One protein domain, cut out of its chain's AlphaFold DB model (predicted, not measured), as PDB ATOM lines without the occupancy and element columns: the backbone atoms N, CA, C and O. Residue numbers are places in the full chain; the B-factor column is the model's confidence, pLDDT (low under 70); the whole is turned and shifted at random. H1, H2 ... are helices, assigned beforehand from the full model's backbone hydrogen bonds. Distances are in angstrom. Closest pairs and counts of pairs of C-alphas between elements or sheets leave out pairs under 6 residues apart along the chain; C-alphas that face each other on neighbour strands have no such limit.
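Overview. This is residues 248 to 317 of the 389 residues of an uncharacterized protein of Candidatus Manganitrophus noduliformans (UniProt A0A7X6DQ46). This domain has little regular structure: it is mostly loops, with two helices that touch at a slant, H3 near the middle and H1 toward one end. The long loops 248 to 262 and 285 to 297 lie toward the other end, and short H2 leads out of H1 toward them. The 70 printed residues hold three named helices, H1, H2, H3 in chain order, with 24 residues, and no named strand: all helix. The whole is compact, radius of gyration of the C-alphas 11.3 A, spanning 31 by 23 by 21 A.

Arrangement. H1, residues 271 to 279, touches H3, residues 298 to 308, closest at the C-alphas of Leu 278 and Glu 298, 5.9 A. They run opposite ways at a tilt of 37 degrees, only just steep. H2, residues 281 to 284, is close to but not clearly touching H3, with the C-alphas of Cys 281 and Glu 298 at 6.0 A. H1 and H2 meet only through their link. Every O i to N i+4 pair is within hydrogen-bond range in H1 and H3; H2 is too short for one.

Along the chain. H1 begins at C-alpha 271 (329.213, 205.637, 194.857) and is 12.2 A long; H3, 15.2 A, ends at C-alpha 308 (318.579, 214.303, 194.916).

Size, cuts and confidence. The printed part has no cut. The link H2 to H3 is long. Residues 263, 283 to 288 and 291 have pLDDT under 70.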
ATOM      1  N   ALA A 248     318.212 224.058 203.604       83.38
ATOM      2  CA  ALA A 248     318.188 225.376 204.195       83.38
ATOM      3  C   ALA A 248     319.515 225.626 204.880       83.38
ATOM      4  O   ALA A 248     320.090 224.720 205.490       83.38
ATOM      5  N   CYS A 249     319.970 226.863 204.751       79.25
ATOM      6  CA  CYS A 249     321.222 227.359 205.273       79.25
ATOM      7  C   CYS A 249     321.406 227.027 206.758       79.25
ATOM      8  O   CYS A 249     320.697 227.627 207.555       79.25
ATOM      9  N   PRO A 250     322.333 226.150 207.196       71.88
ATOM     10  CA  PRO A 250     322.616 225.972 208.623       71.88
ATOM     11  C   PRO A 250     322.893 227.284 209.384       71.88
ATOM     12  O   PRO A 250     322.610 227.369 210.576       71.88
ATOM     13  N   SER A 251     323.353 228.334 208.696       75.38
ATOM     14  CA  SER A 251     323.640 229.640 209.296       75.38
ATOM     15  C   SER A 251     322.422 230.547 209.494       75.38
ATOM     16  O   SER A 251     322.188 231.025 210.602       75.38
ATOM     17  N   CYS A 252     321.667 230.827 208.425       77.69
ATOM     18  CA  CYS A 252     320.544 231.780 208.433       77.69
ATOM     19  C   CYS A 252     319.191 231.146 208.092       77.69
ATOM     20  O   CYS A 252     318.195 231.846 207.954       77.69
ATOM     21  N   ASN A 253     319.153 229.828 207.912       78.38
ATOM     22  CA  ASN A 253     317.985 229.046 207.513       78.38
ATOM     23  C   ASN A 253     317.359 229.445 206.161       78.38
ATOM     24  O   ASN A 253     316.264 228.989 205.834       78.38
ATOM     25  N   HIS A 254     318.057 230.249 205.347       84.88
ATOM     26  CA  HIS A 254     317.631 230.577 203.989       84.88
ATOM     27  C   HIS A 254     317.460 229.299 203.147       84.88
ATOM     28  O   HIS A 254     318.421 228.529 203.031       84.88
ATOM     29  N   PRO A 255     316.278 229.061 202.555       85.56
ATOM     30  CA  PRO A 255     316.021 227.892 201.717       85.56
ATOM     31  C   PRO A 255     316.861 227.909 200.440       85.56
ATOM     32  O   PRO A 255     316.979 228.935 199.776       85.56
ATOM     33  N   VAL A 256     317.409 226.759 200.055       84.81
ATOM     34  CA  VAL A 256     318.236 226.603 198.853       84.81
ATOM     35  C   VAL A 256     317.679 225.473 198.016       84.81
ATOM     36  O   VAL A 256     317.446 224.366 198.496       84.81
ATOM     37  N   CYS A 257     317.402 225.757 196.749       84.56
ATOM     38  CA  CYS A 257     316.772 224.766 195.893       84.56
ATOM     39  C   CYS A 257     317.802 223.728 195.426       84.56
ATOM     40  O   CYS A 257     318.987 224.049 195.351       84.56
ATOM     41  N   PRO A 258     317.382 222.512 195.039       78.56
ATOM     42  CA  PRO A 258     318.297 221.475 194.565       78.56
ATOM     43  C   PRO A 258     319.214 221.887 193.398       78.56
ATOM     44  O   PRO A 258     320.238 221.251 193.200       78.56
ATOM     45  N   PHE A 259     318.873 222.922 192.622       79.81
ATOM     46  CA  PHE A 259     319.754 223.448 191.572       79.81
ATOM     47  C   PHE A 259     320.849 224.359 192.136       79.81
ATOM     48  O   PHE A 259     322.010 224.206 191.789       79.81
ATOM     49  N   CYS A 260     320.492 225.285 193.032       80.88
ATOM     50  CA  CYS A 260     321.455 226.168 193.701       80.88
ATOM     51  C   CYS A 260     322.258 225.455 194.790       80.88
ATOM     52  O   CYS A 260     323.290 225.957 195.212       80.88
ATOM     53  N   ALA A 261     321.765 224.309 195.258       78.94
ATOM     54  CA  ALA A 261     322.416 223.468 196.245       78.94
ATOM     55  C   ALA A 261     323.420 222.484 195.629       78.94
ATOM     56  O   ALA A 261     323.989 221.712 196.390       78.94
ATOM     57  N   ASN A 262     323.634 222.463 194.309       75.50
ATOM     58  CA  ASN A 262     324.737 221.697 193.731       75.50
ATOM     59  C   ASN A 262     325.956 222.617 193.571       75.50
ATOM     60  O   ASN A 262     325.858 223.674 192.949       75.50
ATOM     61  N   CYS A 263     327.099 222.221 194.132       69.19
ATOM     62  CA  CYS A 263     328.368 222.940 193.964       69.19
ATOM     63  C   CYS A 263     328.960 222.754 192.559       69.19
ATOM     64  O   CYS A 263     329.884 223.468 192.181       69.19
ATOM     65  N   TYR A 264     328.460 221.766 191.816       71.31
ATOM     66  CA  TYR A 264     328.974 221.328 190.528       71.31
ATOM     67  C   TYR A 264     327.856 221.249 189.483       71.31
ATOM     68  O   TYR A 264     326.667 221.303 189.783       71.31
ATOM     69  N   GLU A 265     328.239 221.101 188.215       70.94
ATOM     70  CA  GLU A 265     327.286 221.054 187.098       70.94
ATOM     71  C   GLU A 265     326.502 219.734 187.006       70.94
ATOM     72  O   GLU A 265     325.493 219.666 186.303       70.94
ATOM     73  N   LYS A 266     326.968 218.665 187.668       81.50
ATOM     74  CA  LYS A 266     326.397 217.315 187.557       81.50
ATOM     75  C   LYS A 266     326.153 216.694 188.926       81.50
ATOM     76  O   LYS A 266     326.976 216.818 189.829       81.50
ATOM     77  N   ASP A 267     325.016 216.018 189.055       87.69
ATOM     78  CA  ASP A 267     324.653 215.250 190.246       87.69
ATOM     79  C   ASP A 267     325.444 213.919 190.254       87.69
ATOM     80  O   ASP A 267     325.518 213.273 189.204       87.69
ATOM     81  N   PRO A 268     326.019 213.476 191.391       89.81
ATOM     82  CA  PRO A 268     326.721 212.192 191.463       89.81
ATOM     83  C   PRO A 268     325.794 211.002 191.180       89.81
ATOM     84  O   PRO A 268     324.747 210.859 191.819       89.81
ATOM     85  N   ALA A 269     326.186 210.132 190.248       92.00
ATOM     86  CA  ALA A 269     325.409 208.974 189.807       92.00
ATOM     87  C   ALA A 269     325.956 207.636 190.336       92.00
ATOM     88  O   ALA A 269     325.216 206.652 190.384       92.00
ATOM     89  N   THR A 270     327.225 207.586 190.755       94.19
ATOM     90  CA  THR A 270     327.875 206.393 191.330       94.19
ATOM     91  C   THR A 270     328.345 206.625 192.769       94.19
ATOM     92  O   THR A 270     328.425 207.762 193.237       94.19
ATOM     93  N   ILE A 271     328.656 205.544 193.496       94.06
ATOM     94  CA  ILE A 271     329.213 205.637 194.857       94.06
ATOM     95  C   ILE A 271     330.576 206.339 194.826       94.06
ATOM     96  O   ILE A 271     330.870 207.149 195.700       94.06
ATOM     97  N   GLU A 272     331.394 206.072 193.811       92.75
ATOM     98  CA  GLU A 272     332.712 206.675 193.620       92.75
ATOM     99  C   GLU A 272     332.609 208.179 193.348       92.75
ATOM    100  O   GLU A 272     333.341 208.966 193.949       92.75
ATOM    101  N   GLU A 273     331.659 208.592 192.505       92.44
ATOM    102  CA  GLU A 273     331.369 210.008 192.265       92.44
ATOM    103  C   GLU A 273     330.853 210.697 193.530       92.44
ATOM    104  O   GLU A 273     331.257 211.820 193.819       92.44
ATOM    105  N   ALA A 274     330.014 210.028 194.326       91.88
ATOM    106  CA  ALA A 274     329.537 210.568 195.596       91.88
ATOM    107  C   ALA A 274     330.671 210.717 196.626       91.88
ATOM    108  O   ALA A 274     330.715 211.714 197.347       91.88
ATOM    109  N   LYS A 275     331.625 209.773 196.673       91.56
ATOM    110  CA  LYS A 275     332.837 209.898 197.502       91.56
ATOM    111  C   LYS A 275     333.695 211.079 197.065       91.56
ATOM    112  O   LYS A 275     334.132 211.845 197.918       91.56
ATOM    113  N   ALA A 276     333.911 211.242 195.760       88.81
ATOM    114  CA  ALA A 276     334.657 212.376 195.220       88.81
ATOM    115  C   ALA A 276     333.955 213.709 195.525       88.81
ATOM    116  O   ALA A 276     334.602 214.654 195.966       88.81
ATOM    117  N   TYR A 277     332.627 213.759 195.376       88.81
ATOM    118  CA  TYR A 277     331.811 214.920 195.731       88.81
ATOM    119  C   TYR A 277     331.976 215.283 197.212       88.81
ATOM    120  O   TYR A 277     332.285 216.423 197.528       88.81
ATOM    121  N   LEU A 278     331.864 214.321 198.131       87.44
ATOM    122  CA  LEU A 278     332.045 214.584 199.565       87.44
ATOM    123  C   LEU A 278     333.478 215.002 199.917       87.44
ATOM    124  O   LEU A 278     333.657 215.955 200.668       87.44
ATOM    125  N   ALA A 279     334.492 214.354 199.339       84.69
ATOM    126  CA  ALA A 279     335.893 214.721 199.550       84.69
ATOM    127  C   ALA A 279     336.207 216.141 199.052       84.69
ATOM    128  O   ALA A 279     337.018 216.845 199.648       84.69
ATOM    129  N   SER A 280     335.523 216.592 197.997       80.88
ATOM    130  CA  SER A 280     335.702 217.939 197.452       80.88
ATOM    131  C   SER A 280     335.190 219.057 198.365       80.88
ATOM    132  O   SER A 280     335.488 220.222 198.107       80.88
ATOM    133  N   CYS A 281     334.474 218.740 199.457       77.62
ATOM    134  CA  CYS A 281     333.990 219.737 200.416       77.62
ATOM    135  C   CYS A 281     335.108 220.654 200.938       77.62
ATOM    136  O   CYS A 281     334.866 221.832 201.198       77.62
ATOM    137  N   GLU A 282     336.339 220.145 201.050       72.00
ATOM    138  CA  GLU A 282     337.490 220.927 201.493       72.00
ATOM    139  C   GLU A 282     337.867 222.030 200.499       72.00
ATOM    140  O   GLU A 282     338.267 223.113 200.925       72.00
ATOM    141  N   GLU A 283     337.693 221.786 199.198       69.38
ATOM    142  CA  GLU A 283     338.053 222.714 198.117       69.38
ATOM    143  C   GLU A 283     337.064 223.881 197.995       69.38
ATOM    144  O   GLU A 283     337.445 225.000 197.654       69.38
ATOM    145  N   ILE A 284     335.790 223.629 198.294       68.69
ATOM    146  CA  ILE A 284     334.694 224.611 198.214       68.69
ATOM    147  C   ILE A 284     334.342 225.234 199.578       68.69
ATOM    148  O   ILE A 284     333.464 226.102 199.679       68.69
ATOM    149  N   SER A 285     335.036 224.808 200.635       64.31
ATOM    150  CA  SER A 285     334.907 225.326 201.993       64.31
ATOM    151  C   SER A 285     335.253 226.820 202.030       64.31
ATOM    152  O   SER A 285     336.355 227.225 201.667       64.31
ATOM    153  N   GLY A 286     334.297 227.655 202.453       61.69
ATOM    154  CA  GLY A 286     334.416 229.122 202.440       61.69
ATOM    155  C   GLY A 286     333.542 229.834 201.401       61.69
ATOM    156  O   GLY A 286     333.349 231.042 201.507       61.69
ATOM    157  N   MET A 287     332.941 229.119 200.442       68.69
ATOM    158  CA  MET A 287     331.948 229.710 199.533       68.69
ATOM    159  C   MET A 287     330.547 229.692 200.152       68.69
ATOM    160  O   MET A 287     330.152 228.697 200.753       68.69
ATOM    161  N   ALA A 288     329.775 230.772 199.988       65.69
ATOM    162  CA  ALA A 288     328.435 230.870 200.558       65.69
ATOM    163  C   ALA A 288     327.383 230.115 199.711       65.69
ATOM    164  O   ALA A 288     327.035 230.588 198.631       65.69
ATOM    165  N   TYR A 289     326.807 229.003 200.192       72.00
ATOM    166  CA  TYR A 289     325.804 228.238 199.418       72.00
ATOM    167  C   TYR A 289     324.465 228.978 199.263       72.00
ATOM    168  O   TYR A 289     323.762 228.802 198.275       72.00
ATOM    169  N   CYS A 290     324.086 229.828 200.226       73.06
ATOM    170  CA  CYS A 290     322.871 230.648 200.136       73.06
ATOM    171  C   CYS A 290     323.139 232.002 199.462       73.06
ATOM    172  O   CYS A 290     322.269 232.867 199.462       73.06
ATOM    173  N   GLY A 291     324.364 232.214 198.965       68.25
ATOM    174  CA  GLY A 291     324.848 233.501 198.474       68.25
ATOM    175  C   GLY A 291     325.158 234.524 199.571       68.25
ATOM    176  O   GLY A 291     325.535 235.648 199.242       68.25
ATOM    177  N   HIS A 292     324.989 234.179 200.859       70.19
ATOM    178  CA  HIS A 292     325.106 235.136 201.967       70.19
ATOM    179  C   HIS A 292     326.071 234.727 203.089       70.19
ATOM    180  O   HIS A 292     326.964 235.510 203.398       70.19
ATOM    181  N   CYS A 293     325.913 233.564 203.741       75.56
ATOM    182  CA  CYS A 293     326.609 233.357 205.025       75.56
ATOM    183  C   CYS A 293     327.095 231.950 205.397       75.56
ATOM    184  O   CYS A 293     327.906 231.881 206.315       75.56
ATOM    185  N   GLY A 294     326.658 230.857 204.765       74.38
ATOM    186  CA  GLY A 294     327.086 229.507 205.176       74.38
ATOM    187  C   GLY A 294     327.848 228.736 204.104       74.38
ATOM    188  O   GLY A 294     327.612 228.958 202.924       74.38
ATOM    189  N   ASP A 295     328.727 227.820 204.507       75.19
ATOM    190  CA  ASP A 295     329.629 227.050 203.636       75.19
ATOM    191  C   ASP A 295     329.181 225.632 203.281       75.19
ATOM    192  O   ASP A 295     328.396 224.972 203.964       75.19
ATOM    193  N   TRP A 296     329.769 225.147 202.194       74.50
ATOM    194  CA  TRP A 296     329.617 223.806 201.650       74.50
ATOM    195  C   TRP A 296     330.375 222.741 202.459       74.50
ATOM    196  O   TRP A 296     331.370 222.185 202.008       74.50
ATOM    197  N   GLY A 297     329.910 222.460 203.676       78.25
ATOM    198  CA  GLY A 297     330.431 221.356 204.490       78.25
ATOM    199  C   GLY A 297     329.888 219.981 204.079       78.25
ATOM    200  O   GLY A 297     328.873 219.875 203.389       78.25
ATOM    201  N   GLU A 298     330.508 218.910 204.581       81.62
ATOM    202  CA  GLU A 298     330.078 217.522 204.334       81.62
ATOM    203  C   GLU A 298     328.603 217.287 204.681       81.62
ATOM    204  O   GLU A 298     327.880 216.639 203.928       81.62
ATOM    205  N   GLU A 299     328.119 217.850 205.794       80.62
ATOM    206  CA  GLU A 299     326.713 217.732 206.197       80.62
ATOM    207  C   GLU A 299     325.769 218.282 205.124       80.62
ATOM    208  O   GLU A 299     324.763 217.654 204.783       80.62
ATOM    209  N   TRP A 300     326.108 219.446 204.568       81.44
ATOM    210  CA  TRP A 300     325.336 220.069 203.505       81.44
ATOM    211  C   TRP A 300     325.320 219.188 202.259       81.44
ATOM    212  O   TRP A 300     324.255 218.890 201.715       81.44
ATOM    213  N   MET A 301     326.499 218.727 201.840       85.62
ATOM    214  CA  MET A 301     326.652 217.864 200.674       85.62
ATOM    215  C   MET A 301     325.884 216.547 200.843       85.62
ATOM    216  O   MET A 301     325.177 216.140 199.927       85.62
ATOM    217  N   LEU A 302     325.902 215.933 202.028       85.50
ATOM    218  CA  LEU A 302     325.104 214.740 202.332       85.50
ATOM    219  C   LEU A 302     323.598 215.009 202.273       85.50
ATOM    220  O   LEU A 302     322.848 214.184 201.748       85.50
ATOM    221  N   ARG A 303     323.128 216.150 202.794       82.56
ATOM    222  CA  ARG A 303     321.713 216.539 202.673       82.56
ATOM    223  C   ARG A 303     321.321 216.732 201.207       82.56
ATOM    224  O   ARG A 303     320.235 216.305 200.822       82.56
ATOM    225  N   PHE A 304     322.195 217.323 200.393       85.94
ATOM    226  CA  PHE A 304     321.989 217.452 198.952       85.94
ATOM    227  C   PHE A 304     321.872 216.086 198.263       85.94
ATOM    228  O   PHE A 304     320.878 215.847 197.577       85.94
ATOM    229  N   LEU A 305     322.821 215.170 198.505       87.81
ATOM    230  CA  LEU A 305     322.790 213.820 197.928       87.81
ATOM    231  C   LEU A 305     321.491 213.090 198.291       87.81
ATOM    232  O   LEU A 305     320.848 212.511 197.418       87.81
ATOM    233  N   ARG A 306     321.051 213.185 199.555       85.94
ATOM    234  CA  ARG A 306     319.769 212.625 200.021       85.94
ATOM    235  C   ARG A 306     318.577 213.224 199.279       85.94
ATOM    236  O   ARG A 306     317.739 212.474 198.787       85.94
ATOM    237  N   LEU A 307     318.518 214.553 199.161       81.94
ATOM    238  CA  LEU A 307     317.422 215.240 198.473       81.94
ATOM    239  C   LEU A 307     317.325 214.815 196.999       81.94
ATOM    240  O   LEU A 307     316.231 214.581 196.488       81.94
ATOM    241  N   LYS A 308     318.472 214.707 196.324       84.62
ATOM    242  CA  LYS A 308     318.579 214.303 194.916       84.62
ATOM    243  C   LYS A 308     318.501 212.793 194.694       84.62
ATOM    244  O   LYS A 308     318.468 212.363 193.546       84.62
ATOM    245  N   LYS A 309     318.440 211.995 195.769       85.62
ATOM    246  CA  LYS A 309     318.500 210.523 195.738       85.62
ATOM    247  C   LYS A 309     319.758 209.997 195.033       85.62
ATOM    248  O   LYS A 309     319.724 208.947 194.393       85.62
ATOM    249  N   CYS A 310     320.864 210.726 195.153       89.50
ATOM    250  CA  CYS A 310     322.174 210.257 194.727       89.50
ATOM    251  C   CYS A 310     322.647 209.102 195.631       89.50
ATOM    252  O   CYS A 310     322.193 208.994 196.777       89.50
ATOM    253  N   PRO A 311     323.583 208.258 195.164       92.44
ATOM    254  CA  PRO A 311     324.206 207.249 196.012       92.44
ATOM    255  C   PRO A 311     324.875 207.882 197.240       92.44
ATOM    256  O   PRO A 311     325.536 208.914 197.136       92.44
ATOM    257  N   ILE A 312     324.722 207.249 198.404       92.12
ATOM    258  CA  ILE A 312     325.395 207.646 199.647       92.12
ATOM    259  C   ILE A 312     326.413 206.555 199.970       92.12
ATOM    260  O   ILE A 312     326.017 205.393 200.078       92.12
ATOM    261  N   PRO A 313     327.711 206.876 200.110       92.44
ATOM    262  CA  PRO A 313     328.686 205.862 200.479       92.44
ATOM    263  C   PRO A 313     328.420 205.326 201.890       92.44
ATOM    264  O   PRO A 313     328.003 206.075 202.773       92.44
ATOM    265  N   GLN A 314     328.669 204.034 202.105       89.19
ATOM    266  CA  GLN A 314     328.267 203.322 203.323       89.19
ATOM    267  C   GLN A 314     328.869 203.936 204.598       89.19
ATOM    268  O   GLN A 314     328.205 204.020 205.630       89.19
ATOM    269  N   GLU A 315     330.105 204.436 204.520       87.88
ATOM    270  CA  GLU A 315     330.774 205.141 205.620       87.88
ATOM    271  C   GLU A 315     330.054 206.437 206.055       87.88
ATOM    272  O   GLU A 315     330.261 206.903 207.175       87.88
ATOM    273  N   TYR A 316     329.165 206.981 205.214       85.94
ATOM    274  CA  TYR A 316     328.419 208.213 205.469       85.94
ATOM    275  C   TYR A 316     326.952 208.013 205.886       85.94
ATOM    276  O   TYR A 316     326.274 208.993 206.209       85.94
ATOM    277  N   GLU A 317     326.440 206.777 205.939       80.94
ATOM    278  CA  GLU A 317     325.028 206.512 206.275       80.94
ATOM    279  C   GLU A 317     324.639 207.060 207.658       80.94
ATOM    280  O   GLU A 317     323.595 207.697 207.803       80.94
TER     281      GLU A 317